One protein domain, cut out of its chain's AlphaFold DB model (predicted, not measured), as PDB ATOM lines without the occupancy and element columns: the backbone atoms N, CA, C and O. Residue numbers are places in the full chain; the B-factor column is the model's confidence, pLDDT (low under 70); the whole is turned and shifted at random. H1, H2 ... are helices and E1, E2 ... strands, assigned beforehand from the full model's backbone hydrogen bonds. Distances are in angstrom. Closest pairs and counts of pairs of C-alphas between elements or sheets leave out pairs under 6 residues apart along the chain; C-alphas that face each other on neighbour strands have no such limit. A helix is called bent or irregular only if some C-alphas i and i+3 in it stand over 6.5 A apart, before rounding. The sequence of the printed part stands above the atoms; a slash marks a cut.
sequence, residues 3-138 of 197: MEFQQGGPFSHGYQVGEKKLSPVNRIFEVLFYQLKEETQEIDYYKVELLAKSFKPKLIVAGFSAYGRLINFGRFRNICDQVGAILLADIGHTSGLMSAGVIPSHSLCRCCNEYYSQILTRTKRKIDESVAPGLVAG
ATOM      1  N   MET A   3     284.505 281.928 197.519       97.06
ATOM      2  CA  MET A   3     283.987 283.291 197.683       97.06
ATOM      3  C   MET A   3     284.908 284.102 198.604       97.06
ATOM      4  O   MET A   3     285.360 283.583 199.624       97.06
ATOM      5  N   GLU A   4     285.167 285.362 198.258       95.44
ATOM      6  CA  GLU A   4     285.936 286.286 199.099       95.44
ATOM      7  C   GLU A   4     285.281 286.485 200.479       95.44
ATOM      8  O   GLU A   4     284.064 286.655 200.584       95.44
ATOM      9  N   PHE A   5     286.092 286.517 201.541       94.56
ATOM     10  CA  PHE A   5     285.612 286.578 202.925       94.56
ATOM     11  C   PHE A   5     284.803 287.851 203.198       94.56
ATOM     12  O   PHE A   5     283.705 287.802 203.748       94.56
ATOM     13  N   GLN A   6     285.308 288.999 202.739       91.75
ATOM     14  CA  GLN A   6     284.633 290.292 202.902       91.75
ATOM     15  C   GLN A   6     283.335 290.406 202.091       91.75
ATOM     16  O   GLN A   6     282.539 291.306 202.340       91.75
ATOM     17  N   GLN A   7     283.111 289.497 201.141       93.88
ATOM     18  CA  GLN A   7     281.910 289.457 200.311       93.88
ATOM     19  C   GLN A   7     280.991 288.276 200.647       93.88
ATOM     20  O   GLN A   7     280.178 287.868 199.822       93.88
ATOM     21  N   GLY A   8     281.119 287.728 201.858       93.25
ATOM     22  CA  GLY A   8     280.202 286.718 202.376       93.25
ATOM     23  C   GLY A   8     280.762 285.303 202.446       93.25
ATOM     24  O   GLY A   8     280.060 284.414 202.935       93.25
ATOM     25  N   GLY A   9     282.003 285.073 202.011       94.56
ATOM     26  CA  GLY A   9     282.684 283.788 202.153       94.56
ATOM     27  C   GLY A   9     283.043 283.468 203.617       94.56
ATOM     28  O   GLY A   9     283.401 284.367 204.376       94.56
ATOM     29  N   PRO A  10     282.975 282.202 204.060       92.31
ATOM     30  CA  PRO A  10     283.416 281.805 205.395       92.31
ATOM     31  C   PRO A  10     284.946 281.718 205.497       92.31
ATOM     32  O   PRO A  10     285.649 281.371 204.549       92.31
ATOM     33  N   PHE A  11     285.473 281.920 206.707       94.06
ATOM     34  CA  PHE A  11     286.916 281.867 206.994       94.06
ATOM     35  C   PHE A  11     287.570 280.516 206.635       94.06
ATOM     36  O   PHE A  11     288.752 280.455 206.277       94.06
ATOM     37  N   SER A  12     286.799 279.427 206.699       92.12
ATOM     38  CA  SER A  12     287.220 278.071 206.327       92.12
ATOM     39  C   SER A  12     287.435 277.883 204.824       92.12
ATOM     40  O   SER A  12     287.989 276.865 204.425       92.12
ATOM     41  N   HIS A  13     287.026 278.827 203.973       94.12
ATOM     42  CA  HIS A  13     287.280 278.761 202.530       94.12
ATOM     43  C   HIS A  13     288.518 279.549 202.108       94.12
ATOM     44  O   HIS A  13     288.905 279.512 200.939       94.12
ATOM     45  N   GLY A  14     289.137 280.239 203.061       95.81
ATOM     46  CA  GLY A  14     290.301 281.079 202.868       95.81
ATOM     47  C   GLY A  14     290.031 282.539 203.228       95.81
ATOM     48  O   GLY A  14     288.930 283.045 203.056       95.81
ATOM     49  N   TYR A  15     291.058 283.207 203.744       96.38
ATOM     50  CA  TYR A  15     291.104 284.643 203.984       96.38
ATOM     51  C   TYR A  15     292.564 285.110 204.057       96.38
ATOM     52  O   TYR A  15     293.375 284.551 204.811       96.38
ATOM     53  N   GLN A  16     292.904 286.140 203.286       93.06
ATOM     54  CA  GLN A  16     294.222 286.775 203.294       93.06
ATOM     55  C   GLN A  16     294.088 288.283 203.074       93.06
ATOM     56  O   GLN A  16     293.156 288.731 202.416       93.06
ATOM     57  N   VAL A  17     295.024 289.060 203.616       91.56
ATOM     58  CA  VAL A  17     295.082 290.518 203.430       91.56
ATOM     59  C   VAL A  17     296.494 290.881 202.993       91.56
ATOM     60  O   VAL A  17     297.449 290.665 203.743       91.56
ATOM     61  N   GLY A  18     296.634 291.392 201.768       89.38
ATOM     62  CA  GLY A  18     297.941 291.527 201.121       89.38
ATOM     63  C   GLY A  18     298.656 290.174 201.074       89.38
ATOM     64  O   GLY A  18     298.071 289.165 200.687       89.38
ATOM     65  N   GLU A  19     299.901 290.129 201.542       88.62
ATOM     66  CA  GLU A  19     300.686 288.888 201.623       88.62
ATOM     67  C   GLU A  19     300.369 288.043 202.874       88.62
ATOM     68  O   GLU A  19     300.812 286.898 203.004       88.62
ATOM     69  N   LYS A  20     299.588 288.576 203.824       93.56
ATOM     70  CA  LYS A  20     299.334 287.916 205.108       93.56
ATOM     71  C   LYS A  20     298.212 286.885 204.993       93.56
ATOM     72  O   LYS A  20     297.032 287.222 204.900       93.56
ATOM     73  N   LYS A  21     298.583 285.609 205.109       94.62
ATOM     74  CA  LYS A  21     297.677 284.445 205.112       94.62
ATOM     75  C   LYS A  21     297.040 284.235 206.492       94.62
ATOM     76  O   LYS A  21     297.650 283.650 207.397       94.62
ATOM     77  N   LEU A  22     295.816 284.734 206.661       94.88
ATOM     78  CA  LEU A  22     295.097 284.710 207.939       94.88
ATOM     79  C   LEU A  22     294.419 283.362 208.186       94.88
ATOM     80  O   LEU A  22     294.609 282.785 209.256       94.88
ATOM     81  N   SER A  23     293.697 282.837 207.195       95.12
ATOM     82  CA  SER A  23     293.093 281.506 207.281       95.12
ATOM     83  C   SER A  23     294.155 280.405 207.195       95.12
ATOM     84  O   SER A  23     295.045 280.484 206.338       95.12
ATOM     85  N   PRO A  24     294.063 279.341 208.019       93.94
ATOM     86  CA  PRO A  24     294.892 278.147 207.866       93.94
ATOM     87  C   PRO A  24     294.832 277.558 206.452       93.94
ATOM     88  O   PRO A  24     295.835 277.044 205.962       93.94
ATOM     89  N   VAL A  25     293.698 277.704 205.757       95.00
ATOM     90  CA  VAL A  25     293.535 277.209 204.384       95.00
ATOM     91  C   VAL A  25     294.492 277.904 203.420       95.00
ATOM     92  O   VAL A  25     295.150 277.209 202.658       95.00
ATOM     93  N   ASN A  26     294.683 279.225 203.499       95.44
ATOM     94  CA  ASN A  26     295.644 279.935 202.635       95.44
ATOM     95  C   ASN A  26     297.106 279.581 202.939       95.44
ATOM     96  O   ASN A  26     297.988 279.807 202.106       95.44
ATOM     97  N   ARG A  27     297.397 279.063 204.140       94.06
ATOM     98  CA  ARG A  27     298.749 278.618 204.517       94.06
ATOM     99  C   ARG A  27     299.105 277.283 203.874       94.06
ATOM    100  O   ARG A  27     300.268 277.079 203.550       94.06
ATOM    101  N   ILE A  28     298.112 276.417 203.683       95.06
ATOM    102  CA  ILE A  28     298.283 275.056 203.158       95.06
ATOM    103  C   ILE A  28     297.990 274.998 201.651       95.06
ATOM    104  O   ILE A  28     298.635 274.252 200.921       95.06
ATOM    105  N   PHE A  29     297.038 275.801 201.177       95.94
ATOM    106  CA  PHE A  29     296.561 275.805 199.800       95.94
ATOM    107  C   PHE A  29     296.674 277.189 199.166       95.94
ATOM    108  O   PHE A  29     296.554 278.222 199.826       95.94
ATOM    109  N   GLU A  30     296.850 277.199 197.850       95.38
ATOM    110  CA  GLU A  30     296.687 278.402 197.047       95.38
ATOM    111  C   GLU A  30     295.200 278.620 196.752       95.38
ATOM    112  O   GLU A  30     294.531 277.784 196.132       95.38
ATOM    113  N   VAL A  31     294.667 279.743 197.228       96.44
ATOM    114  CA  VAL A  31     293.251 280.082 197.093       96.44
ATOM    115  C   VAL A  31     293.126 281.368 196.296       96.44
ATOM    116  O   VAL A  31     293.564 282.425 196.738       96.44
ATOM    117  N   LEU A  32     292.487 281.262 195.134       96.69
ATOM    118  CA  LEU A  32     291.989 282.403 194.379       96.69
ATOM    119  C   LEU A  32     290.515 282.642 194.723       96.69
ATOM    120  O   LEU A  32     289.713 281.699 194.700       96.69
ATOM    121  N   PHE A  33     290.167 283.891 195.017       97.25
ATOM    122  CA  PHE A  33     288.815 284.276 195.403       97.25
ATOM    123  C   PHE A  33     287.997 284.751 194.203       97.25
ATOM    124  O   PHE A  33     288.502 285.460 193.332       97.25
ATOM    125  N   TYR A  34     286.729 284.355 194.155       97.56
ATOM    126  CA  TYR A  34     285.732 284.963 193.284       97.56
ATOM    127  C   TYR A  34     284.849 285.920 194.082       97.56
ATOM    128  O   TYR A  34     284.711 285.806 195.301       97.56
ATOM    129  N   GLN A  35     284.247 286.862 193.366       96.19
ATOM    130  CA  GLN A  35     283.575 288.019 193.940       96.19
ATOM    131  C   GLN A  35     282.127 288.135 193.452       96.19
ATOM    132  O   GLN A  35     281.701 287.479 192.493       96.19
ATOM    133  N   LEU A  36     281.374 288.977 194.142       96.19
ATOM    134  CA  LEU A  36     280.063 289.452 193.741       96.19
ATOM    135  C   LEU A  36     280.204 290.590 192.721       96.19
ATOM    136  O   LEU A  36     281.225 291.275 192.655       96.19
ATOM    137  N   LYS A  37     279.159 290.804 191.926       95.62
ATOM    138  CA  LYS A  37     278.997 292.001 191.094       95.62
ATOM    139  C   LYS A  37     278.722 293.204 191.990       95.62
ATOM    140  O   LYS A  37     277.857 293.115 192.857       95.62
ATOM    141  N   GLU A  38     279.386 294.328 191.752       90.50
ATOM    142  CA  GLU A  38     279.254 295.523 192.596       90.50
ATOM    143  C   GLU A  38     277.827 296.089 192.582       90.50
ATOM    144  O   GLU A  38     277.304 296.495 193.618       90.50
ATOM    145  N   GLU A  39     277.150 296.038 191.435       89.38
ATOM    146  CA  GLU A  39     275.846 296.675 191.240       89.38
ATOM    147  C   GLU A  39     274.698 295.830 191.794       89.38
ATOM    148  O   GLU A  39     273.738 296.348 192.359       89.38
ATOM    149  N   THR A  40     274.776 294.511 191.610       91.75
ATOM    150  CA  THR A  40     273.679 293.585 191.957       91.75
ATOM    151  C   THR A  40     273.940 292.802 193.234       91.75
ATOM    152  O   THR A  40     273.006 292.225 193.794       91.75
ATOM    153  N   GLN A  41     275.198 292.763 193.685       93.12
ATOM    154  CA  GLN A  41     275.664 291.944 194.804       93.12
ATOM    155  C   GLN A  41     275.304 290.462 194.614       93.12
ATOM    156  O   GLN A  41     275.070 289.718 195.561       93.12
ATOM    157  N   GLU A  42     275.232 290.019 193.356       94.62
ATOM    158  CA  GLU A  42     275.084 288.620 192.973       94.62
ATOM    159  C   GLU A  42     276.446 288.012 192.651       94.62
ATOM    160  O   GLU A  42     277.334 288.717 192.177       94.62
ATOM    161  N   ILE A  43     276.614 286.699 192.842       97.06
ATOM    162  CA  ILE A  43     277.839 286.005 192.420       97.06
ATOM    163  C   ILE A  43     278.084 286.261 190.929       97.06
ATOM    164  O   ILE A  43     277.218 285.996 190.086       97.06
ATOM    165  N   ASP A  44     279.281 286.737 190.582       97.38
ATOM    166  CA  ASP A  44     279.659 286.952 189.191       97.38
ATOM    167  C   ASP A  44     280.109 285.634 188.545       97.38
ATOM    168  O   ASP A  44     281.296 285.354 188.389       97.38
ATOM    169  N   TYR A  45     279.142 284.799 188.155       97.62
ATOM    170  CA  TYR A  45     279.418 283.500 187.528       97.62
ATOM    171  C   TYR A  45     280.257 283.602 186.248       97.62
ATOM    172  O   TYR A  45     280.933 282.638 185.898       97.62
ATOM    173  N   TYR A  46     280.210 284.737 185.543       97.19
ATOM    174  CA  TYR A  46     281.038 284.956 184.361       97.19
ATOM    175  C   TYR A  46     282.505 285.134 184.764       97.19
ATOM    176  O   TYR A  46     283.371 284.421 184.254       97.19
ATOM    177  N   LYS A  47     282.791 285.998 185.748       97.50
ATOM    178  CA  LYS A  47     284.149 286.120 186.302       97.50
ATOM    179  C   LYS A  47     284.623 284.820 186.947       97.50
ATOM    180  O   LYS A  47     285.773 284.451 186.740       97.50
ATOM    181  N   VAL A  48     283.760 284.088 187.658       98.25
ATOM    182  CA  VAL A  48     284.099 282.757 188.204       98.25
ATOM    183  C   VAL A  48     284.589 281.830 187.089       98.25
ATOM    184  O   VAL A  48     285.618 281.178 187.251       98.25
ATOM    185  N   GLU A  49     283.885 281.777 185.955       98.19
ATOM    186  CA  GLU A  49     284.257 280.943 184.809       98.19
ATOM    187  C   GLU A  49     285.594 281.372 184.186       98.19
ATOM    188  O   GLU A  49     286.452 280.523 183.926       98.19
ATOM    189  N   LEU A  50     285.803 282.677 183.985       98.06
ATOM    190  CA  LEU A  50     287.061 283.217 183.462       98.06
ATOM    191  C   LEU A  50     288.247 282.896 184.378       98.06
ATOM    192  O   LEU A  50     289.267 282.384 183.912       98.06
ATOM    193  N   LEU A  51     288.097 283.153 185.680       98.06
ATOM    194  CA  LEU A  51     289.110 282.858 186.690       98.06
ATOM    195  C   LEU A  51     289.392 281.354 186.757       98.06
ATOM    196  O   LEU A  51     290.544 280.949 186.846       98.06
ATOM    197  N   ALA A  52     288.366 280.506 186.664       98.12
ATOM    198  CA  ALA A  52     288.552 279.060 186.670       98.12
ATOM    199  C   ALA A  52     289.360 278.579 185.453       98.12
ATOM    200  O   ALA A  52     290.221 277.711 185.595       98.12
ATOM    201  N   LYS A  53     289.123 279.148 184.264       97.69
ATOM    202  CA  LYS A  53     289.859 278.798 183.038       97.69
ATOM    203  C   LYS A  53     291.336 279.198 183.102       97.69
ATOM    204  O   LYS A  53     292.181 278.441 182.621       97.69
ATOM    205  N   SER A  54     291.652 280.349 183.698       97.19
ATOM    206  CA  SER A  54     293.034 280.826 183.834       97.19
ATOM    207  C   SER A  54     293.778 280.147 184.987       97.19
ATOM    208  O   SER A  54     294.874 279.628 184.787       97.19
ATOM    209  N   PHE A  55     293.168 280.093 186.172       97.38
ATOM    210  CA  PHE A  55     293.768 279.556 187.395       97.38
ATOM    211  C   PHE A  55     293.781 278.022 187.447       97.38
ATOM    212  O   PHE A  55     294.604 277.436 188.144       97.38
ATOM    213  N   LYS A  56     292.881 277.355 186.708       97.00
ATOM    214  CA  LYS A  56     292.734 275.886 186.657       97.00
ATOM    215  C   LYS A  56     292.657 275.245 188.056       97.00
ATOM    216  O   LYS A  56     293.465 274.367 188.386       97.00
ATOM    217  N   PRO A  57     291.691 275.658 188.900       97.12
ATOM    218  CA  PRO A  57     291.571 275.148 190.260       97.12
ATOM    219  C   PRO A  57     291.334 273.636 190.265       97.12
ATOM    220  O   PRO A  57     290.608 273.101 189.433       97.12
ATOM    221  N   LYS A  58     291.862 272.940 191.275       96.56
ATOM    222  CA  LYS A  58     291.485 271.538 191.536       96.56
ATOM    223  C   LYS A  58     290.143 271.412 192.254       96.56
ATOM    224  O   LYS A  58     289.487 270.378 192.156       96.56
ATOM    225  N   LEU A  59     289.737 272.463 192.963       94.50
ATOM    226  CA  LEU A  59     288.519 272.509 193.759       94.50
ATOM    227  C   LEU A  59     287.919 273.920 193.729       94.50
ATOM    228  O   LEU A  59     288.629 274.919 193.913       94.50
ATOM    229  N   ILE A  60     286.611 273.994 193.497       96.62
ATOM    230  CA  ILE A  60     285.808 275.214 193.592       96.62
ATOM    231  C   ILE A  60     284.785 275.016 194.709       96.62
ATOM    232  O   ILE A  60     284.024 274.047 194.689       96.62
ATOM    233  N   VAL A  61     284.785 275.926 195.683       95.56
ATOM    234  CA  VAL A  61     283.824 275.929 196.786       95.56
ATOM    235  C   VAL A  61     282.654 276.841 196.445       95.56
ATOM    236  O   VAL A  61     282.850 278.001 196.081       95.56
ATOM    237  N   ALA A  62     281.443 276.316 196.579       95.75
ATOM    238  CA  ALA A  62     280.187 277.031 196.437       95.75
ATOM    239  C   ALA A  62     279.469 277.022 197.792       95.75
ATOM    240  O   ALA A  62     278.826 276.039 198.154       95.75
ATOM    241  N   GLY A  63     279.616 278.106 198.549       93.19
ATOM    242  CA  GLY A  63     279.017 278.279 199.868       93.19
ATOM    243  C   GLY A  63     279.294 279.674 200.416       93.19
ATOM    244  O   GLY A  63     280.125 280.399 199.869       93.19
ATOM    245  N   PHE A  64     278.582 280.048 201.473       94.94
ATOM    246  CA  PHE A  64     278.658 281.377 202.076       94.94
ATOM    247  C   PHE A  64     278.323 281.335 203.572       94.94
ATOM    248  O   PHE A  64     277.641 280.421 204.041       94.94
ATOM    249  N   SER A  65     278.740 282.380 204.284       92.50
ATOM    250  CA  SER A  65     278.237 282.747 205.612       92.50
ATOM    251  C   SER A  65     277.309 283.960 205.589       92.50
ATOM    252  O   SER A  65     276.368 284.009 206.377       92.50
ATOM    253  N   ALA A  66     277.522 284.914 204.677       93.69
ATOM    254  CA  ALA A  66     276.693 286.114 204.559       93.69
ATOM    255  C   ALA A  66     276.362 286.407 203.089       93.69
ATOM    256  O   ALA A  66     277.074 287.130 202.407       93.69
ATOM    257  N   TYR A  67     275.279 285.813 202.590       94.94
ATOM    258  CA  TYR A  67     274.779 286.041 201.236       94.94
ATOM    259  C   TYR A  67     273.260 285.856 201.234       94.94
ATOM    260  O   TYR A  67     272.765 284.774 201.538       94.94
ATOM    261  N   GLY A  68     272.502 286.914 200.937       93.44
ATOM    262  CA  GLY A  68     271.034 286.897 201.038       93.44
ATOM    263  C   GLY A  68     270.327 286.119 199.923       93.44
ATOM    264  O   GLY A  68     269.116 285.940 199.973       93.44
ATOM    265  N   ARG A  69     271.057 285.660 198.905       93.56
ATOM    266  CA  ARG A  69     270.507 284.989 197.720       93.56
ATOM    267  C   ARG A  69     270.853 283.506 197.697       93.56
ATOM    268  O   ARG A  69     271.637 283.009 198.506       93.56
ATOM    269  N   LEU A  70     270.265 282.786 196.752       94.38
ATOM    270  CA  LEU A  70     270.559 281.372 196.542       94.38
ATOM    271  C   LEU A  70     271.730 281.167 195.574       94.38
ATOM    272  O   LEU A  70     271.873 281.860 194.565       94.38
ATOM    273  N   ILE A  71     272.570 280.172 195.867       94.50
ATOM    274  CA  ILE A  71     273.647 279.758 194.967       94.50
ATOM    275  C   ILE A  71     273.069 278.943 193.806       94.50
ATOM    276  O   ILE A  71     272.337 277.974 193.999       94.50
ATOM    277  N   ASN A  72     273.495 279.266 192.587       94.50
ATOM    278  CA  ASN A  72     273.241 278.448 191.411       94.50
ATOM    279  C   ASN A  72     274.305 277.343 191.290       94.50
ATOM    280  O   ASN A  72     275.319 277.488 190.599       94.50
ATOM    281  N   PHE A  73     274.065 276.212 191.958       92.69
ATOM    282  CA  PHE A  73     274.972 275.060 191.925       92.69
ATOM    283  C   PHE A  73     275.147 274.470 190.518       92.69
ATOM    284  O   PHE A  73     276.221 273.957 190.208       92.69
ATOM    285  N   GLY A  74     274.138 274.582 189.646       91.94
ATOM    286  CA  GLY A  74     274.221 274.123 188.257       91.94
ATOM    287  C   GLY A  74     275.272 274.891 187.451       91.94
ATOM    288  O   GLY A  74     276.074 274.288 186.740       91.94
ATOM    289  N   ARG A  75     275.344 276.218 187.621       95.25
ATOM    290  CA  ARG A  75     276.392 277.043 186.993       95.25
ATOM    291  C   ARG A  75     277.779 276.665 187.502       95.25
ATOM    292  O   ARG A  75     278.677 276.471 186.687       95.25
ATOM    293  N   PHE A  76     277.947 276.481 188.812       95.75
ATOM    294  CA  PHE A  76     279.221 276.011 189.368       95.75
ATOM    295  C   PHE A  76     279.617 274.622 188.854       95.75
ATOM    296  O   PHE A  76     280.788 274.411 188.540       95.75
ATOM    297  N   ARG A  77     278.663 273.689 188.727       93.75
ATOM    298  CA  ARG A  77     278.916 272.343 188.188       93.75
ATOM    299  C   ARG A  77     279.432 272.418 186.756       93.75
ATOM    300  O   ARG A  77     280.492 271.863 186.484       93.75
ATOM    301  N   ASN A  78     278.757 273.184 185.899       95.62
ATOM    302  CA  ASN A  78     279.178 273.384 184.512       95.62
ATOM    303  C   ASN A  78     280.601 273.958 184.423       95.62
ATOM    304  O   ASN A  78     281.404 273.480 183.628       95.62
ATOM    305  N   ILE A  79     280.935 274.950 185.255       96.62
ATOM    306  CA  ILE A  79     282.289 275.528 185.299       96.62
ATOM    307  C   ILE A  79     283.310 274.470 185.731       96.62
ATOM    308  O   ILE A  79     284.346 274.315 185.088       96.62
ATOM    309  N   CYS A  80     283.010 273.711 186.787       94.88
ATOM    310  CA  CYS A  80     283.885 272.648 187.273       94.88
ATOM    311  C   CYS A  80     284.121 271.561 186.216       94.88
ATOM    312  O   CYS A  80     285.250 271.095 186.081       94.88
ATOM    313  N   ASP A  81     283.093 271.185 185.450       95.19
ATOM    314  CA  ASP A  81     283.207 270.209 184.358       95.19
ATOM    315  C   ASP A  81     284.116 270.710 183.230       95.19
ATOM    316  O   ASP A  81     284.931 269.943 182.723       95.19
ATOM    317  N   GLN A  82     284.048 272.001 182.884       96.25
ATOM    318  CA  GLN A  82     284.908 272.588 181.850       96.25
ATOM    319  C   GLN A  82     286.397 272.578 182.222       96.25
ATOM    320  O   GLN A  82     287.245 272.414 181.347       96.25
ATOM    321  N   VAL A  83     286.730 272.783 183.501       97.19
ATOM    322  CA  VAL A  83     288.129 272.908 183.958       97.19
ATOM    323  C   VAL A  83     288.656 271.655 184.669       97.19
ATOM    324  O   VAL A  83     289.813 271.625 185.086       97.19
ATOM    325  N   GLY A  84     287.824 270.620 184.816       94.81
ATOM    326  CA  GLY A  84     288.172 269.381 185.516       94.81
ATOM    327  C   GLY A  84     288.331 269.541 187.035       94.81
ATOM    328  O   GLY A  84     289.144 268.842 187.641       94.81
ATOM    329  N   ALA A  85     287.587 270.464 187.652       94.50
ATOM    330  CA  ALA A  85     287.617 270.714 189.092       94.50
ATOM    331  C   ALA A  85     286.565 269.899 189.863       94.50
ATOM    332  O   ALA A  85     285.495 269.537 189.357       94.50
ATOM    333  N   ILE A  86     286.843 269.673 191.144       92.44
ATOM    334  CA  ILE A  86     285.852 269.196 192.110       92.44
ATOM    335  C   ILE A  86     284.974 270.379 192.531       92.44
ATOM    336  O   ILE A  86     285.486 271.450 192.849       92.44
ATOM    337  N   LEU A  87     283.659 270.166 192.572       93.56
ATOM    338  CA  LEU A  87     282.725 271.108 193.182       93.56
ATOM    339  C   LEU A  87     282.478 270.684 194.628       93.56
ATOM    340  O   LEU A  87     281.976 269.585 194.860       93.56
ATOM    341  N   LEU A  88     282.812 271.556 195.574       92.44
ATOM    342  CA  LEU A  88     282.445 271.421 196.979       92.44
ATOM    343  C   LEU A  88     281.292 272.383 197.281       92.44
ATOM    344  O   LEU A  88     281.489 273.593 197.258       92.44
ATOM    345  N   ALA A  89     280.098 271.857 197.553       92.44
ATOM    346  CA  ALA A  89     278.982 272.661 198.042       92.44
ATOM    347  C   ALA A  89     279.056 272.747 199.573       92.44
ATOM    348  O   ALA A  89     278.851 271.742 200.251       92.44
ATOM    349  N   ASP A  90     279.357 273.928 200.111       91.75
ATOM    350  CA  ASP A  90     279.258 274.178 201.550       91.75
ATOM    351  C   ASP A  90     277.875 274.757 201.854       91.75
ATOM    352  O   ASP A  90     277.574 275.918 201.570       91.75
ATOM    353  N   ILE A  91     277.023 273.892 202.400       91.06
ATOM    354  CA  ILE A  91     275.621 274.165 202.712       91.06
ATOM    355  C   ILE A  91     275.400 274.409 204.208       91.06
ATOM    356  O   ILE A  91     274.272 274.285 204.674       91.06
ATOM    357  N   GLY A  92     276.438 274.723 204.993       88.31
ATOM    358  CA  GLY A  92     276.310 274.850 206.452       88.31
ATOM    359  C   GLY A  92     275.143 275.751 206.877       88.31
ATOM    360  O   GLY A  92     274.314 275.354 207.690       88.31
ATOM    361  N   HIS A  93     275.011 276.907 206.228       91.94
ATOM    362  CA  HIS A  93     273.949 277.883 206.482       91.94
ATOM    363  C   HIS A  93     272.564 277.487 205.938       91.94
ATOM    364  O   HIS A  93     271.553 277.901 206.490       91.94
ATOM    365  N   THR A  94     272.498 276.718 204.850       92.69
ATOM    366  CA  THR A  94     271.264 276.491 204.073       92.69
ATOM    367  C   THR A  94     270.763 275.055 204.102       92.69
ATOM    368  O   THR A  94     269.668 274.777 203.619       92.69
ATOM    369  N   SER A  95     271.528 274.149 204.703       90.12
ATOM    370  CA  SER A  95     271.188 272.739 204.885       90.12
ATOM    371  C   SER A  95     269.790 272.582 205.486       90.12
ATOM    372  O   SER A  95     269.012 271.798 204.942       90.12
ATOM    373  N   GLY A  96     269.472 273.424 206.492       91.44
ATOM    374  CA  GLY A  96     268.154 273.662 207.120       91.44
ATOM    375  C   GLY A  96     267.004 273.578 206.132       91.44
ATOM    376  O   GLY A  96     266.129 272.709 206.128       91.44
ATOM    377  N   LEU A  97     267.090 274.560 205.252       94.50
ATOM    378  CA  LEU A  97     266.113 274.917 204.254       94.50
ATOM    379  C   LEU A  97     266.078 273.884 203.122       94.50
ATOM    380  O   LEU A  97     265.007 273.544 202.624       94.50
ATOM    381  N   MET A  98     267.242 273.359 202.729       91.88
ATOM    382  CA  MET A  98     267.339 272.349 201.674       91.88
ATOM    383  C   MET A  98     266.673 271.038 202.088       91.88
ATOM    384  O   MET A  98     265.901 270.493 201.307       91.88
ATOM    385  N   SER A  99     266.919 270.544 203.308       89.88
ATOM    386  CA  SER A  99     266.344 269.261 203.743       89.88
ATOM    387  C   SER A  99     264.832 269.323 203.950       89.88
ATOM    388  O   SER A  99     264.163 268.301 203.861       89.88
ATOM    389  N   ALA A 100     264.295 270.510 204.235       92.00
ATOM    390  CA  ALA A 100     262.856 270.750 204.303       92.00
ATOM    391  C   ALA A 100     262.214 271.011 202.927       92.00
ATOM    392  O   ALA A 100     260.999 271.177 202.850       92.00
ATOM    393  N   GLY A 101     263.003 271.081 201.848       91.25
ATOM    394  CA  GLY A 101     262.509 271.329 200.492       91.25
ATOM    395  C   GLY A 101     262.006 272.753 200.237       91.25
ATOM    396  O   GLY A 101     261.367 272.992 199.217       91.25
ATOM    397  N   VAL A 102     262.290 273.708 201.132       93.56
ATOM    398  CA  VAL A 102     261.816 275.101 201.006       93.56
ATOM    399  C   VAL A 102     262.697 275.957 200.093       93.56
ATOM    400  O   VAL A 102     262.256 276.993 199.599       93.56
ATOM    401  N   ILE A 103     263.925 275.512 199.819       92.25
ATOM    402  CA  ILE A 103     264.795 276.072 198.776       92.25
ATOM    403  C   ILE A 103     265.345 274.937 197.892       92.25
ATOM    404  O   ILE A 103     265.412 273.792 198.346       92.25
ATOM    405  N   PRO A 104     265.786 275.224 196.651       89.19
ATOM    406  CA  PRO A 104     266.385 274.223 195.776       89.19
ATOM    407  C   PRO A 104     267.564 273.505 196.440       89.19
ATOM    408  O   PRO A 104     268.497 274.136 196.941       89.19
ATOM    409  N   SER A 105     267.531 272.173 196.408       80.69
ATOM    410  CA  SER A 105     268.602 271.335 196.942       80.69
ATOM    411  C   SER A 105     269.857 271.410 196.067       80.69
ATOM    412  O   SER A 105     269.805 271.583 194.844       80.69
ATOM    413  N   HIS A 106     271.014 271.206 196.696       68.38
ATOM    414  CA  HIS A 106     272.283 271.034 195.996       68.38
ATOM    415  C   HIS A 106     272.314 269.752 195.146       68.38
ATOM    416  O   HIS A 106     273.241 269.582 194.362       68.38
ATOM    417  N   SER A 107     271.360 268.826 195.308       56.53
ATOM    418  CA  SER A 107     271.310 267.520 194.629       56.53
ATOM    419  C   SER A 107     271.095 267.605 193.108       56.53
ATOM    420  O   SER A 107     271.386 266.648 192.389       56.53
ATOM    421  N   LEU A 108     270.713 268.777 192.581       45.22
ATOM    422  CA  LEU A 108     270.825 269.102 191.148       45.22
ATOM    423  C   LEU A 108     272.290 269.091 190.665       45.22
ATOM    424  O   LEU A 108     272.566 268.851 189.489       45.22
ATOM    425  N   CYS A 109     273.249 269.297 191.571       37.38
ATOM    426  CA  CYS A 109     274.636 268.922 191.369       37.38
ATOM    427  C   CYS A 109     274.777 267.428 191.664       37.38
ATOM    428  O   CYS A 109     274.664 266.981 192.805       37.38
ATOM    429  N   ARG A 110     275.103 266.659 190.624       35.06
ATOM    430  CA  ARG A 110     275.284 265.198 190.621       35.06
ATOM    431  C   ARG A 110     276.288 264.671 191.674       35.06
ATOM    432  O   ARG A 110     276.546 263.483 191.676       35.06
ATOM    433  N   CYS A 111     276.883 265.476 192.555       36.25
ATOM    434  CA  CYS A 111     277.996 265.097 193.432       36.25
ATOM    435  C   CYS A 111     277.641 264.814 194.907       36.25
ATOM    436  O   CYS A 111     278.456 264.172 195.567       36.25
ATOM    437  N   CYS A 112     276.476 265.225 195.419       35.56
ATOM    438  CA  CYS A 112     276.195 265.202 196.865       35.56
ATOM    439  C   CYS A 112     274.808 264.590 197.165       35.56
ATOM    440  O   CYS A 112     273.811 265.068 196.632       35.56
ATOM    441  N   ASN A 113     274.748 263.555 198.016       32.47
ATOM    442  CA  ASN A 113     273.509 263.106 198.687       32.47
ATOM    443  C   ASN A 113     273.316 263.928 199.977       32.47
ATOM    444  O   ASN A 113     274.286 264.521 200.418       32.47
ATOM    445  N   GLU A 114     272.115 263.999 200.549       33.00
ATOM    446  CA  GLU A 114     271.739 264.960 201.611       33.00
ATOM    447  C   GLU A 114     272.232 264.593 203.035       33.00
ATOM    448  O   GLU A 114     272.584 263.440 203.284       33.00
ATOM    449  N   TYR A 115     272.211 265.596 203.944       37.91
ATOM    450  CA  TYR A 115     272.342 265.590 205.427       37.91
ATOM    451  C   TYR A 115     273.620 266.170 206.111       37.91
ATOM    452  O   TYR A 115     274.734 266.138 205.605       37.91
ATOM    453  N   TYR A 116     273.404 266.764 207.297       35.38
ATOM    454  CA  TYR A 116     274.135 267.867 207.956       35.38
ATOM    455  C   TYR A 116     275.410 267.469 208.712       35.38
ATOM    456  O   TYR A 116     275.498 266.369 209.257       35.38
ATOM    457  N   SER A 117     276.358 268.417 208.834       45.34
ATOM    458  CA  SER A 117     277.683 268.294 209.495       45.34
ATOM    459  C   SER A 117     278.577 267.158 208.973       45.34
ATOM    460  O   SER A 117     279.578 266.799 209.585       45.34
ATOM    461  N   GLN A 118     278.214 266.596 207.824       59.66
ATOM    462  CA  GLN A 118     278.828 265.425 207.222       59.66
ATOM    463  C   GLN A 118     279.469 265.799 205.889       59.66
ATOM    464  O   GLN A 118     278.976 266.660 205.160       59.66
ATOM    465  N   ILE A 119     280.564 265.121 205.551       60.72
ATOM    466  CA  ILE A 119     281.157 265.226 204.220       60.72
ATOM    467  C   ILE A 119     280.429 264.244 203.306       60.72
ATOM    468  O   ILE A 119     280.618 263.029 203.375       60.72
ATOM    469  N   LEU A 120     279.588 264.785 202.433       66.06
ATOM    470  CA  LEU A 120     278.780 264.014 201.498       66.06
ATOM    471  C   LEU A 120     279.539 263.877 200.187       66.06
ATOM    472  O   LEU A 120     279.717 264.839 199.439       66.06
ATOM    473  N   THR A 121     280.020 262.668 199.916       62.22
ATOM    474  CA  THR A 121     280.927 262.432 198.798       62.22
ATOM    475  C   THR A 121     280.646 261.125 198.074       62.22
ATOM    476  O   THR A 121     280.231 260.122 198.659       62.22
ATOM    477  N   ARG A 122     280.944 261.122 196.772       61.28
ATOM    478  CA  ARG A 122     281.055 259.898 195.969       61.28
ATOM    479  C   ARG A 122     282.382 259.176 196.202       61.28
ATOM    480  O   ARG A 122     282.440 257.956 196.103       61.28
ATOM    481  N   THR A 123     283.445 259.913 196.518       61.22
ATOM    482  CA  THR A 123     284.789 259.372 196.745       61.22
ATOM    483  C   THR A 123     285.047 259.237 198.240       61.22
ATOM    484  O   THR A 123     285.630 260.127 198.853       61.22
ATOM    485  N   LYS A 124     284.594 258.126 198.825       69.00
ATOM    486  CA  LYS A 124     284.599 257.911 200.283       69.00
ATOM    487  C   LYS A 124     286.011 257.729 200.855       69.00
ATOM    488  O   LYS A 124     286.467 258.543 201.644       69.00
ATOM    489  N   ARG A 125     286.776 256.776 200.313       81.50
ATOM    490  CA  ARG A 125     288.054 256.324 200.896       81.50
ATOM    491  C   ARG A 125     289.079 257.429 201.191       81.50
ATOM    492  O   ARG A 125     289.584 257.496 202.299       81.50
ATOM    493  N   LYS A 126     289.389 258.299 200.221       84.12
ATOM    494  CA  LYS A 126     290.404 259.358 200.417       84.12
ATOM    495  C   LYS A 126     289.988 260.381 201.474       84.12
ATOM    496  O   LYS A 126     290.841 260.927 202.164       84.12
ATOM    497  N   ILE A 127     288.689 260.666 201.558       85.81
ATOM    498  CA  ILE A 127     288.138 261.583 202.556       85.81
ATOM    499  C   ILE A 127     288.162 260.906 203.923       85.81
ATOM    500  O   ILE A 127     288.672 261.509 204.859       85.81
ATOM    501  N   ASP A 128     287.718 259.652 204.013       85.81
ATOM    502  CA  ASP A 128     287.744 258.873 205.254       85.81
ATOM    503  C   ASP A 128     289.169 258.799 205.824       85.81
ATOM    504  O   ASP A 128     289.377 259.174 206.973       85.81
ATOM    505  N   GLU A 129     290.163 258.447 204.996       90.00
ATOM    506  CA  GLU A 129     291.586 258.381 205.376       90.00
ATOM    507  C   GLU A 129     292.147 259.750 205.812       90.00
ATOM    508  O   GLU A 129     292.977 259.826 206.720       90.00
ATOM    509  N   SER A 130     291.676 260.839 205.190       89.00
ATOM    510  CA  SER A 130     292.061 262.209 205.561       89.00
ATOM    511  C   SER A 130     291.460 262.634 206.903       89.00
ATOM    512  O   SER A 130     292.091 263.386 207.643       89.00
ATOM    513  N   VAL A 131     290.252 262.161 207.230       87.25
ATOM    514  CA  VAL A 131     289.618 262.394 208.534       87.25
ATOM    515  C   VAL A 131     290.316 261.554 209.596       87.25
ATOM    516  O   VAL A 131     290.877 262.124 210.523       87.25
ATOM    517  N   ALA A 132     290.336 260.231 209.440       86.44
ATOM    518  CA  ALA A 132     290.998 259.300 210.344       86.44
ATOM    519  C   ALA A 132     291.735 258.218 209.531       86.44
ATOM    520  O   ALA A 132     291.131 257.580 208.669       86.44
ATOM    521  N   PRO A 133     293.027 257.962 209.790       89.88
ATOM    522  CA  PRO A 133     293.844 258.486 210.887       89.88
ATOM    523  C   PRO A 133     294.478 259.866 210.614       89.88
ATOM    524  O   PRO A 133     295.340 260.282 211.381       89.88
ATOM    525  N   GLY A 134     294.114 260.556 209.524       91.81
ATOM    526  CA  GLY A 134     294.794 261.775 209.074       91.81
ATOM    527  C   GLY A 134     294.775 262.946 210.065       91.81
ATOM    528  O   GLY A 134     295.822 263.340 210.574       91.81
ATOM    529  N   LEU A 135     293.605 263.543 210.302       89.69
ATOM    530  CA  LEU A 135     293.470 264.769 211.107       89.69
ATOM    531  C   LEU A 135     292.859 264.530 212.490       89.69
ATOM    532  O   LEU A 135     293.058 265.327 213.405       89.69
ATOM    533  N   VAL A 136     292.090 263.457 212.636       88.00
ATOM    534  CA  VAL A 136     291.314 263.135 213.830       88.00
ATOM    535  C   VAL A 136     291.602 261.692 214.230       88.00
ATOM    536  O   VAL A 136     291.608 260.789 213.397       88.00
ATOM    537  N   ALA A 137     291.826 261.472 215.526       84.44
ATOM    538  CA  ALA A 137     292.131 260.148 216.067       84.44
ATOM    539  C   ALA A 137     290.887 259.392 216.570       84.44
ATOM    540  O   ALA A 137     290.774 258.188 216.360       84.44
ATOM    541  N   GLY A 138     289.959 260.077 217.249       85.94
ATOM    542  CA  GLY A 138     288.816 259.455 217.925       85.94
ATOM    543  C   GLY A 138     287.471 260.013 217.468       85.94
ATOM    544  O   GLY A 138     287.337 261.207 217.212       85.94
TER     545      GLY A 138
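This is residues 3 to 138 of the 197 residues of a protein of Paramecium tetraurelia (UniProt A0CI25). With little regular structure, this domain has a core of two short parallel strands, E1 and E2; H3 packs on them, H2 runs side by side with H3, and H5 lies far out, its residues 132 to 135 sticking out. The 136 printed residues hold H1, H2, E1, H3, E2, H4, H5, under half of them in named elements, mostly helix. It is compact, radius of gyration of the C-alphas 15.2 A, spanning 46 by 40 by 28 A.

Find C-alpha 59 at (288.519, 272.509, 193.759), where E1, residues 59 to 63, begins. E2 is residues 86 to 90, H3 73 to 83 with 15.5 A, H2 45 to 55 with 14.9 A, H1 24 to 28, H4 95 to 99. H5, residues 124 to 135, runs 15.6 A to (293.470, 264.769, 211.107), only just irregular: C-alphas 130 and 133 are 6.7 A apart.

Look at N 60 and O 86, 2.9 A apart, within hydrogen-bond range between parallel E1 and E2, at 21 degrees. E1, H3, E2 form a strand-helix-strand unit, parallel neighbours joined through a helix, with a right-handed crossover. The closest C-alphas of H3 and E2, Cys 80 and Leu 87, are 6.2 A apart. H2 and H3 touch, closest at C-alphas 49 and 79, 5.8 A, a shallow tilt of 25 degrees, the same way. H1, H4 and H5 touch no helix. Every O i to N i+4 pair is within range in H1 to H4, 6 of 8 in H5.

The farthest C-alphas, Glu 39 and Gly 138, are 47.6 A apart. The printed part has no cut; links H1 to H2 and H4 to H5 are long. Residues 106 to 124 have pLDDT under 70.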